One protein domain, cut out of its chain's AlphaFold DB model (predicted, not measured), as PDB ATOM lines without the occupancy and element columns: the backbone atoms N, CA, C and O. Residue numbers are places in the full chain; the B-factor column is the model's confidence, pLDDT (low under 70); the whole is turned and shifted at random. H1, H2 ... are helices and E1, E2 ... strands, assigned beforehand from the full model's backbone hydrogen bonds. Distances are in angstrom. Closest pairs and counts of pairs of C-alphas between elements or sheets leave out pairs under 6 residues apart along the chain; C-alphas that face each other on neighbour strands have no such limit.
ATOM      1  N   PRO A 114     231.756 228.385 218.812       95.12
ATOM      2  CA  PRO A 114     232.163 228.255 217.415       95.12
ATOM      3  C   PRO A 114     232.133 226.818 216.876       95.12
ATOM      4  O   PRO A 114     231.813 226.609 215.711       95.12
ATOM      5  N   GLN A 115     232.413 225.818 217.720       94.31
ATOM      6  CA  GLN A 115     232.390 224.398 217.345       94.31
ATOM      7  C   GLN A 115     230.992 223.872 216.978       94.31
ATOM      8  O   GLN A 115     230.889 222.835 216.331       94.31
ATOM      9  N   ASN A 116     229.934 224.598 217.348       95.81
ATOM     10  CA  ASN A 116     228.547 224.280 217.008       95.81
ATOM     11  C   ASN A 116     228.094 224.953 215.702       95.81
ATOM     12  O   ASN A 116     226.925 224.849 215.338       95.81
ATOM     13  N   ILE A 117     228.989 225.659 215.001       96.81
ATOM     14  CA  ILE A 117     228.690 226.325 213.733       96.81
ATOM     15  C   ILE A 117     229.463 225.649 212.598       96.81
ATOM     16  O   ILE A 117     230.674 225.425 212.673       96.81
ATOM     17  N   VAL A 118     228.747 225.369 211.510       97.75
ATOM     18  CA  VAL A 118     229.284 224.796 210.275       97.75
ATOM     19  C   VAL A 118     229.008 225.765 209.131       97.75
ATOM     20  O   VAL A 118     227.861 226.107 208.856       97.75
ATOM     21  N   VAL A 119     230.065 226.194 208.448       97.94
ATOM     22  CA  VAL A 119     230.000 227.046 207.260       97.94
ATOM     23  C   VAL A 119     230.465 226.236 206.055       97.94
ATOM     24  O   VAL A 119     231.630 225.841 205.966       97.94
ATOM     25  N   ILE A 120     229.543 225.980 205.125       97.88
ATOM     26  CA  ILE A 120     229.787 225.153 203.938       97.88
ATOM     27  C   ILE A 120     229.817 226.021 202.680       97.88
ATOM     28  O   ILE A 120     228.997 226.919 202.507       97.88
ATOM     29  N   THR A 121     230.754 225.735 201.781       97.31
ATOM     30  CA  THR A 121     230.822 226.317 200.435       97.31
ATOM     31  C   THR A 121     231.305 225.280 199.416       97.31
ATOM     32  O   THR A 121     231.696 224.171 199.781       97.31
ATOM     33  N   PHE A 122     231.257 225.606 198.124       96.12
ATOM     34  CA  PHE A 122     231.563 224.659 197.045       96.12
ATOM     35  C   PHE A 122     233.051 224.319 196.931       96.12
ATOM     36  O   PHE A 122     233.396 223.175 196.641       96.12
ATOM     37  N   THR A 123     233.947 225.281 197.168       96.88
ATOM     38  CA  THR A 123     235.387 225.093 196.944       96.88
ATOM     39  C   THR A 123     236.189 225.220 198.234       96.88
ATOM     40  O   THR A 123     235.879 226.025 199.114       96.88
ATOM     41  N   ARG A 124     237.285 224.455 198.334       95.69
ATOM     42  CA  ARG A 124     238.233 224.566 199.459       95.69
ATOM     43  C   ARG A 124     238.844 225.966 199.548       95.69
ATOM     44  O   ARG A 124     238.986 226.497 200.644       95.69
ATOM     45  N   ALA A 125     239.146 226.581 198.402       97.38
ATOM     46  CA  ALA A 125     239.686 227.936 198.339       97.38
ATOM     47  C   ALA A 125     238.712 228.977 198.919       97.38
ATOM     48  O   ALA A 125     239.121 229.816 199.720       97.38
ATOM     49  N   ALA A 126     237.416 228.891 198.589       97.25
ATOM     50  CA  ALA A 126     236.405 229.776 199.166       97.25
ATOM     51  C   ALA A 126     236.260 229.556 200.679       97.25
ATOM     52  O   ALA A 126     236.196 230.527 201.432       97.25
ATOM     53  N   ALA A 127     236.273 228.299 201.135       97.62
ATOM     54  CA  ALA A 127     236.200 227.979 202.559       97.62
ATOM     55  C   ALA A 127     237.379 228.585 203.336       97.62
ATOM     56  O   ALA A 127     237.178 229.228 204.366       97.62
ATOM     57  N   LEU A 128     238.601 228.436 202.813       96.94
ATOM     58  CA  LEU A 128     239.808 229.002 203.413       96.94
ATOM     59  C   LEU A 128     239.766 230.535 203.431       96.94
ATOM     60  O   LEU A 128     240.068 231.143 204.456       96.94
ATOM     61  N   ASN A 129     239.329 231.168 202.337       97.44
ATOM     62  CA  ASN A 129     239.160 232.620 202.285       97.44
ATOM     63  C   ASN A 129     238.169 233.112 203.352       97.44
ATOM     64  O   ASN A 129     238.472 234.049 204.091       97.44
ATOM     65  N   MET A 130     237.012 232.454 203.479       97.31
ATOM     66  CA  MET A 130     236.008 232.794 204.489       97.31
ATOM     67  C   MET A 130     236.534 232.607 205.914       97.31
ATOM     68  O   MET A 130     236.321 233.479 206.756       97.31
ATOM     69  N   LYS A 131     237.265 231.516 206.172       96.31
ATOM     70  CA  LYS A 131     237.902 231.253 207.466       96.31
ATOM     71  C   LYS A 131     238.900 232.348 207.836       96.31
ATOM     72  O   LYS A 131     238.843 232.873 208.944       96.31
ATOM     73  N   ASN A 132     239.779 232.722 206.909       95.56
ATOM     74  CA  ASN A 132     240.795 233.750 207.145       95.56
ATOM     75  C   ASN A 132     240.150 235.107 207.442       95.56
ATOM     76  O   ASN A 132     240.532 235.784 208.394       95.56
ATOM     77  N   ARG A 133     239.102 235.462 206.688       95.50
ATOM     78  CA  ARG A 133     238.304 236.665 206.952       95.50
ATOM     79  C   ARG A 133     237.637 236.616 208.325       95.50
ATOM     80  O   ARG A 133     237.687 237.604 209.044       95.50
ATOM     81  N   TYR A 134     237.074 235.479 208.733       96.25
ATOM     82  CA  TYR A 134     236.509 235.328 210.076       96.25
ATOM     83  C   TYR A 134     237.561 235.513 211.180       96.25
ATOM     84  O   TYR A 134     237.304 236.224 212.147       96.25
ATOM     85  N   ILE A 135     238.743 234.906 211.040       94.06
ATOM     86  CA  ILE A 135     239.831 235.015 212.029       94.06
ATOM     87  C   ILE A 135     240.318 236.465 212.148       94.06
ATOM     88  O   ILE A 135     240.590 236.925 213.256       94.06
ATOM     89  N   SER A 136     240.363 237.196 211.028       92.81
ATOM     90  CA  SER A 136     240.750 238.613 211.010       92.81
ATOM     91  C   SER A 136     239.767 239.533 211.746       92.81
ATOM     92  O   SER A 136     240.147 240.624 212.161       92.81
ATOM     93  N   ILE A 137     238.523 239.090 211.976       89.69
ATOM     94  CA  ILE A 137     237.537 239.817 212.783       89.69
ATOM     95  C   ILE A 137     237.845 239.543 214.261       89.69
ATOM     96  O   ILE A 137     237.221 238.705 214.910       89.69
ATOM     97  N   GLY A 138     238.853 240.240 214.784       70.75
ATOM     98  CA  GLY A 138     239.174 240.260 216.213       70.75
ATOM     99  C   GLY A 138     240.120 239.161 216.703       70.75
ATOM    100  O   GLY A 138     239.965 238.723 217.837       70.75
ATOM    101  N   ASN A 139     241.079 238.713 215.878       63.34
ATOM    102  CA  ASN A 139     242.160 237.785 216.265       63.34
ATOM    103  C   ASN A 139     241.665 236.539 217.018       63.34
ATOM    104  O   ASN A 139     242.136 236.198 218.102       63.34
ATOM    105  N   LYS A 140     240.671 235.859 216.448       76.56
ATOM    106  CA  LYS A 140     239.993 234.754 217.131       76.56
ATOM    107  C   LYS A 140     240.846 233.490 217.178       76.56
ATOM    108  O   LYS A 140     241.128 232.899 216.139       76.56
ATOM    109  N   GLU A 141     241.124 232.999 218.386       76.12
ATOM    110  CA  GLU A 141     241.792 231.704 218.595       76.12
ATOM    111  C   GLU A 141     240.925 230.515 218.154       76.12
ATOM    112  O   GLU A 141     241.425 229.505 217.659       76.12
ATOM    113  N   LYS A 142     239.599 230.627 218.322       87.00
ATOM    114  CA  LYS A 142     238.633 229.575 217.977       87.00
ATOM    115  C   LYS A 142     237.804 229.977 216.763       87.00
ATOM    116  O   LYS A 142     237.175 231.037 216.731       87.00
ATOM    117  N   SER A 143     237.758 229.085 215.779       92.69
ATOM    118  CA  SER A 143     237.012 229.263 214.537       92.69
ATOM    119  C   SER A 143     235.986 228.144 214.355       92.69
ATOM    120  O   SER A 143     236.288 226.997 214.696       92.69
ATOM    121  N   PRO A 144     234.792 228.457 213.824       95.62
ATOM    122  CA  PRO A 144     233.867 227.459 213.311       95.62
ATOM    123  C   PRO A 144     234.487 226.547 212.259       95.62
ATOM    124  O   PRO A 144     235.559 226.820 211.710       95.62
ATOM    125  N   PHE A 145     233.778 225.475 211.922       96.75
ATOM    126  CA  PHE A 145     234.146 224.707 210.744       96.75
ATOM    127  C   PHE A 145     233.851 225.531 209.484       96.75
ATOM    128  O   PHE A 145     232.716 225.938 209.260       96.75
ATOM    129  N   PHE A 146     234.867 225.731 208.646       97.62
ATOM    130  CA  PHE A 146     234.727 226.251 207.287       97.62
ATOM    131  C   PHE A 146     235.231 225.187 206.319       97.62
ATOM    132  O   PHE A 146     236.398 224.794 206.390       97.62
ATOM    133  N   GLY A 147     234.384 224.725 205.405       97.69
ATOM    134  CA  GLY A 147     234.776 223.673 204.475       97.69
ATOM    135  C   GLY A 147     233.783 223.440 203.351       97.69
ATOM    136  O   GLY A 147     232.850 224.209 203.140       97.69
ATOM    137  N   THR A 148     234.006 222.358 202.616       97.62
ATOM    138  CA  THR A 148     233.036 221.824 201.657       97.62
ATOM    139  C   THR A 148     232.250 220.681 202.290       97.62
ATOM    140  O   THR A 148     232.647 220.160 203.336       97.62
ATOM    141  N   PHE A 149     231.170 220.243 201.637       96.94
ATOM    142  CA  PHE A 149     230.467 219.016 202.028       96.94
ATOM    143  C   PHE A 149     231.424 217.822 202.129       96.94
ATOM    144  O   PHE A 149     231.419 217.120 203.133       96.94
ATOM    145  N   HIS A 150     232.330 217.665 201.159       92.88
ATOM    146  CA  HIS A 150     233.352 216.616 201.178       92.88
ATOM    147  C   HIS A 150     234.225 216.673 202.440       92.88
ATOM    148  O   HIS A 150     234.433 215.656 203.095       92.88
ATOM    149  N   SER A 151     234.716 217.859 202.817       92.88
ATOM    150  CA  SER A 151     235.528 218.020 204.030       92.88
ATOM    151  C   SER A 151     234.733 217.748 205.308       92.88
ATOM    152  O   SER A 151     235.277 217.179 206.253       92.88
ATOM    153  N   LEU A 152     233.458 218.143 205.345       94.62
ATOM    154  CA  LEU A 152     232.584 217.875 206.483       94.62
ATOM    155  C   LEU A 152     232.350 216.370 206.647       94.62
ATOM    156  O   LEU A 152     232.568 215.834 207.730       94.62
ATOM    157  N   PHE A 153     231.960 215.685 205.571       92.62
ATOM    158  CA  PHE A 153     231.694 214.249 205.593       92.62
ATOM    159  C   PHE A 153     232.945 213.450 205.931       92.62
ATOM    160  O   PHE A 153     232.876 212.570 206.780       92.62
ATOM    161  N   TYR A 154     234.100 213.815 205.371       89.31
ATOM    162  CA  TYR A 154     235.375 213.210 205.748       89.31
ATOM    163  C   TYR A 154     235.667 213.345 207.252       89.31
ATOM    164  O   TYR A 154     236.071 212.376 207.889       89.31
ATOM    165  N   ASN A 155     235.415 214.513 207.856       88.19
ATOM    166  CA  ASN A 155     235.616 214.714 209.294       88.19
ATOM    167  C   ASN A 155     234.639 213.907 210.159       88.19
ATOM    168  O   ASN A 155     235.044 213.377 211.192       88.19
ATOM    169  N   ILE A 156     233.369 213.812 209.748       90.12
ATOM    170  CA  ILE A 156     232.367 212.973 210.422       90.12
ATOM    171  C   ILE A 156     232.832 211.517 210.385       90.12
ATOM    172  O   ILE A 156     232.982 210.877 211.421       90.12
ATOM    173  N   LEU A 157     233.154 211.029 209.194       87.06
ATOM    174  CA  LEU A 157     233.629 209.678 208.949       87.06
ATOM    175  C   LEU A 157     234.897 209.349 209.759       87.06
ATOM    176  O   LEU A 157     234.923 208.350 210.474       87.06
ATOM    177  N   LYS A 158     235.903 210.231 209.761       84.06
ATOM    178  CA  LYS A 158     237.133 210.083 210.562       84.06
ATOM    179  C   LYS A 158     236.872 210.039 212.072       84.06
ATOM    180  O   LYS A 158     237.617 209.397 212.803       84.06
ATOM    181  N   LYS A 159     235.849 210.745 212.562       84.12
ATOM    182  CA  LYS A 159     235.482 210.736 213.986       84.12
ATOM    183  C   LYS A 159     234.785 209.432 214.394       84.12
ATOM    184  O   LYS A 159     234.876 209.051 215.558       84.12
ATOM    185  N   HIS A 160     234.098 208.776 213.458       82.56
ATOM    186  CA  HIS A 160     233.292 207.579 213.716       82.56
ATOM    187  C   HIS A 160     233.964 206.254 213.312       82.56
ATOM    188  O   HIS A 160     233.578 205.224 213.853       82.56
ATOM    189  N   ASN A 161     235.001 206.266 212.464       69.94
ATOM    190  CA  ASN A 161     235.743 205.067 212.054       69.94
ATOM    191  C   ASN A 161     237.242 205.173 212.381       69.94
ATOM    192  O   ASN A 161     237.885 206.188 212.107       69.94
ATOM    193  N   LYS A 162     237.822 204.080 212.892       64.94
ATOM    194  CA  LYS A 162     239.267 203.833 212.799       64.94
ATOM    195  C   LYS A 162     239.537 203.289 211.393       64.94
ATOM    196  O   LYS A 162     239.064 202.208 211.077       64.94
ATOM    197  N   GLU A 163     240.263 204.070 210.599       61.34
ATOM    198  CA  GLU A 163     240.662 203.821 209.204       61.34
ATOM    199  C   GLU A 163     239.549 203.886 208.153       61.34
ATOM    200  O   GLU A 163     238.607 203.102 208.109       61.34
ATOM    201  N   ILE A 164     239.694 204.864 207.262       62.75
ATOM    202  CA  ILE A 164     238.904 205.001 206.046       62.75
ATOM    203  C   ILE A 164     239.883 205.350 204.929       62.75
ATOM    204  O   ILE A 164     240.340 206.490 204.837       62.75
ATOM    205  N   ASN A 165     240.174 204.376 204.072       60.25
ATOM    206  CA  ASN A 165     240.924 204.577 202.835       60.25
ATOM    207  C   ASN A 165     239.940 204.956 201.719       60.25
ATOM    208  O   ASN A 165     239.514 204.110 200.944       60.25
ATOM    209  N   ILE A 166     239.511 206.223 201.686       64.19
ATOM    210  CA  ILE A 166     238.659 206.769 200.602       64.19
ATOM    211  C   ILE A 166     239.496 207.450 199.501       64.19
ATOM    212  O   ILE A 166     238.954 207.974 198.533       64.19
ATOM    213  N   ILE A 167     240.825 207.437 199.608       56.41
ATOM    214  CA  ILE A 167     241.710 207.998 198.586       56.41
ATOM    215  C   ILE A 167     242.815 206.970 198.337       56.41
ATOM    216  O   ILE A 167     243.583 206.691 199.256       56.41
ATOM    217  N   ASP A 168     242.852 206.388 197.134       53.81
ATOM    218  CA  ASP A 168     244.077 205.751 196.637       53.81
ATOM    219  C   ASP A 168     245.147 206.847 196.463       53.81
ATOM    220  O   ASP A 168     244.793 207.948 196.028       53.81
ATOM    221  N   PRO A 169     246.404 206.577 196.860       43.03
ATOM    222  CA  PRO A 169     247.463 207.574 197.040       43.03
ATOM    223  C   PRO A 169     247.773 208.441 195.811       43.03
ATOM    224  O   PRO A 169     247.700 207.936 194.669       43.03
TER     225      PRO A 169
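What this domain is: This is residues 114 to 169 of the 169 residues of the protein "DNA helicase" of Clostridium autoethanogenum (UniProt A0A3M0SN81). A small ribbon of two side-by-side parallel strands, E1 and E2, sits between two helices that slant away from it on opposite sides. H1 runs close by E2, while H2 is near the ribbon with its first residues and leads away from it, and the tail after H2 folds back. Residues 136 to 141 and 155 to 163 stick out. The printed part has 56 residues with two named helices and two named strands in the order E1, H1, E2, H2; it is mostly helix. It is loose, with a radius of gyration of the C-alphas of 13.0 A, and elongated, spanning 38 by 21 by 17 A.

Where its parts are: E1 is residues 118 to 120, with C-alpha 118 at (229.284, 224.796, 210.275). H1, residues 124 to 136, is 18.4 A long from first to last C-alpha. E2 is residues 145 to 147; each strand is 6.4 A long. H2, residues 149 to 160, is 16.6 A long and ends with C-alpha 160 at (233.292, 207.579, 213.716).

How they stand to each other: E1 and E2 are parallel neighbours at 13 degrees, with N 119 and O 145 2.8 A apart, within hydrogen-bond range. E1, H1 and E2 form a strand-helix-strand unit, two parallel neighbour strands with a helix between them along the chain, and its crossover is right-handed. The closest C-alphas of H1 and E2 are those of Ala 127 and Gly 147, 4.9 A apart. The closest C-alphas of E1 and H2 are those of Ile 120 and Phe 149, 6.5 A apart. H1 and H2 are only just apart, 8.4 A at the closest. In H1 and H2 every O i to N i+4 pair is within hydrogen-bond range.

The domain as a whole: The C-alphas farthest apart, those of Gly 138 and Asp 168, are 40.0 A from each other. The printed part has no cut and ends at Pro 169, the chain's last residue. The links E1 to H1 and E2 to H2 are tight; H1 to E2 is short. Mean pLDDT of the printed part is 87.0, with residue 139 and residues 161 to 169 under 70.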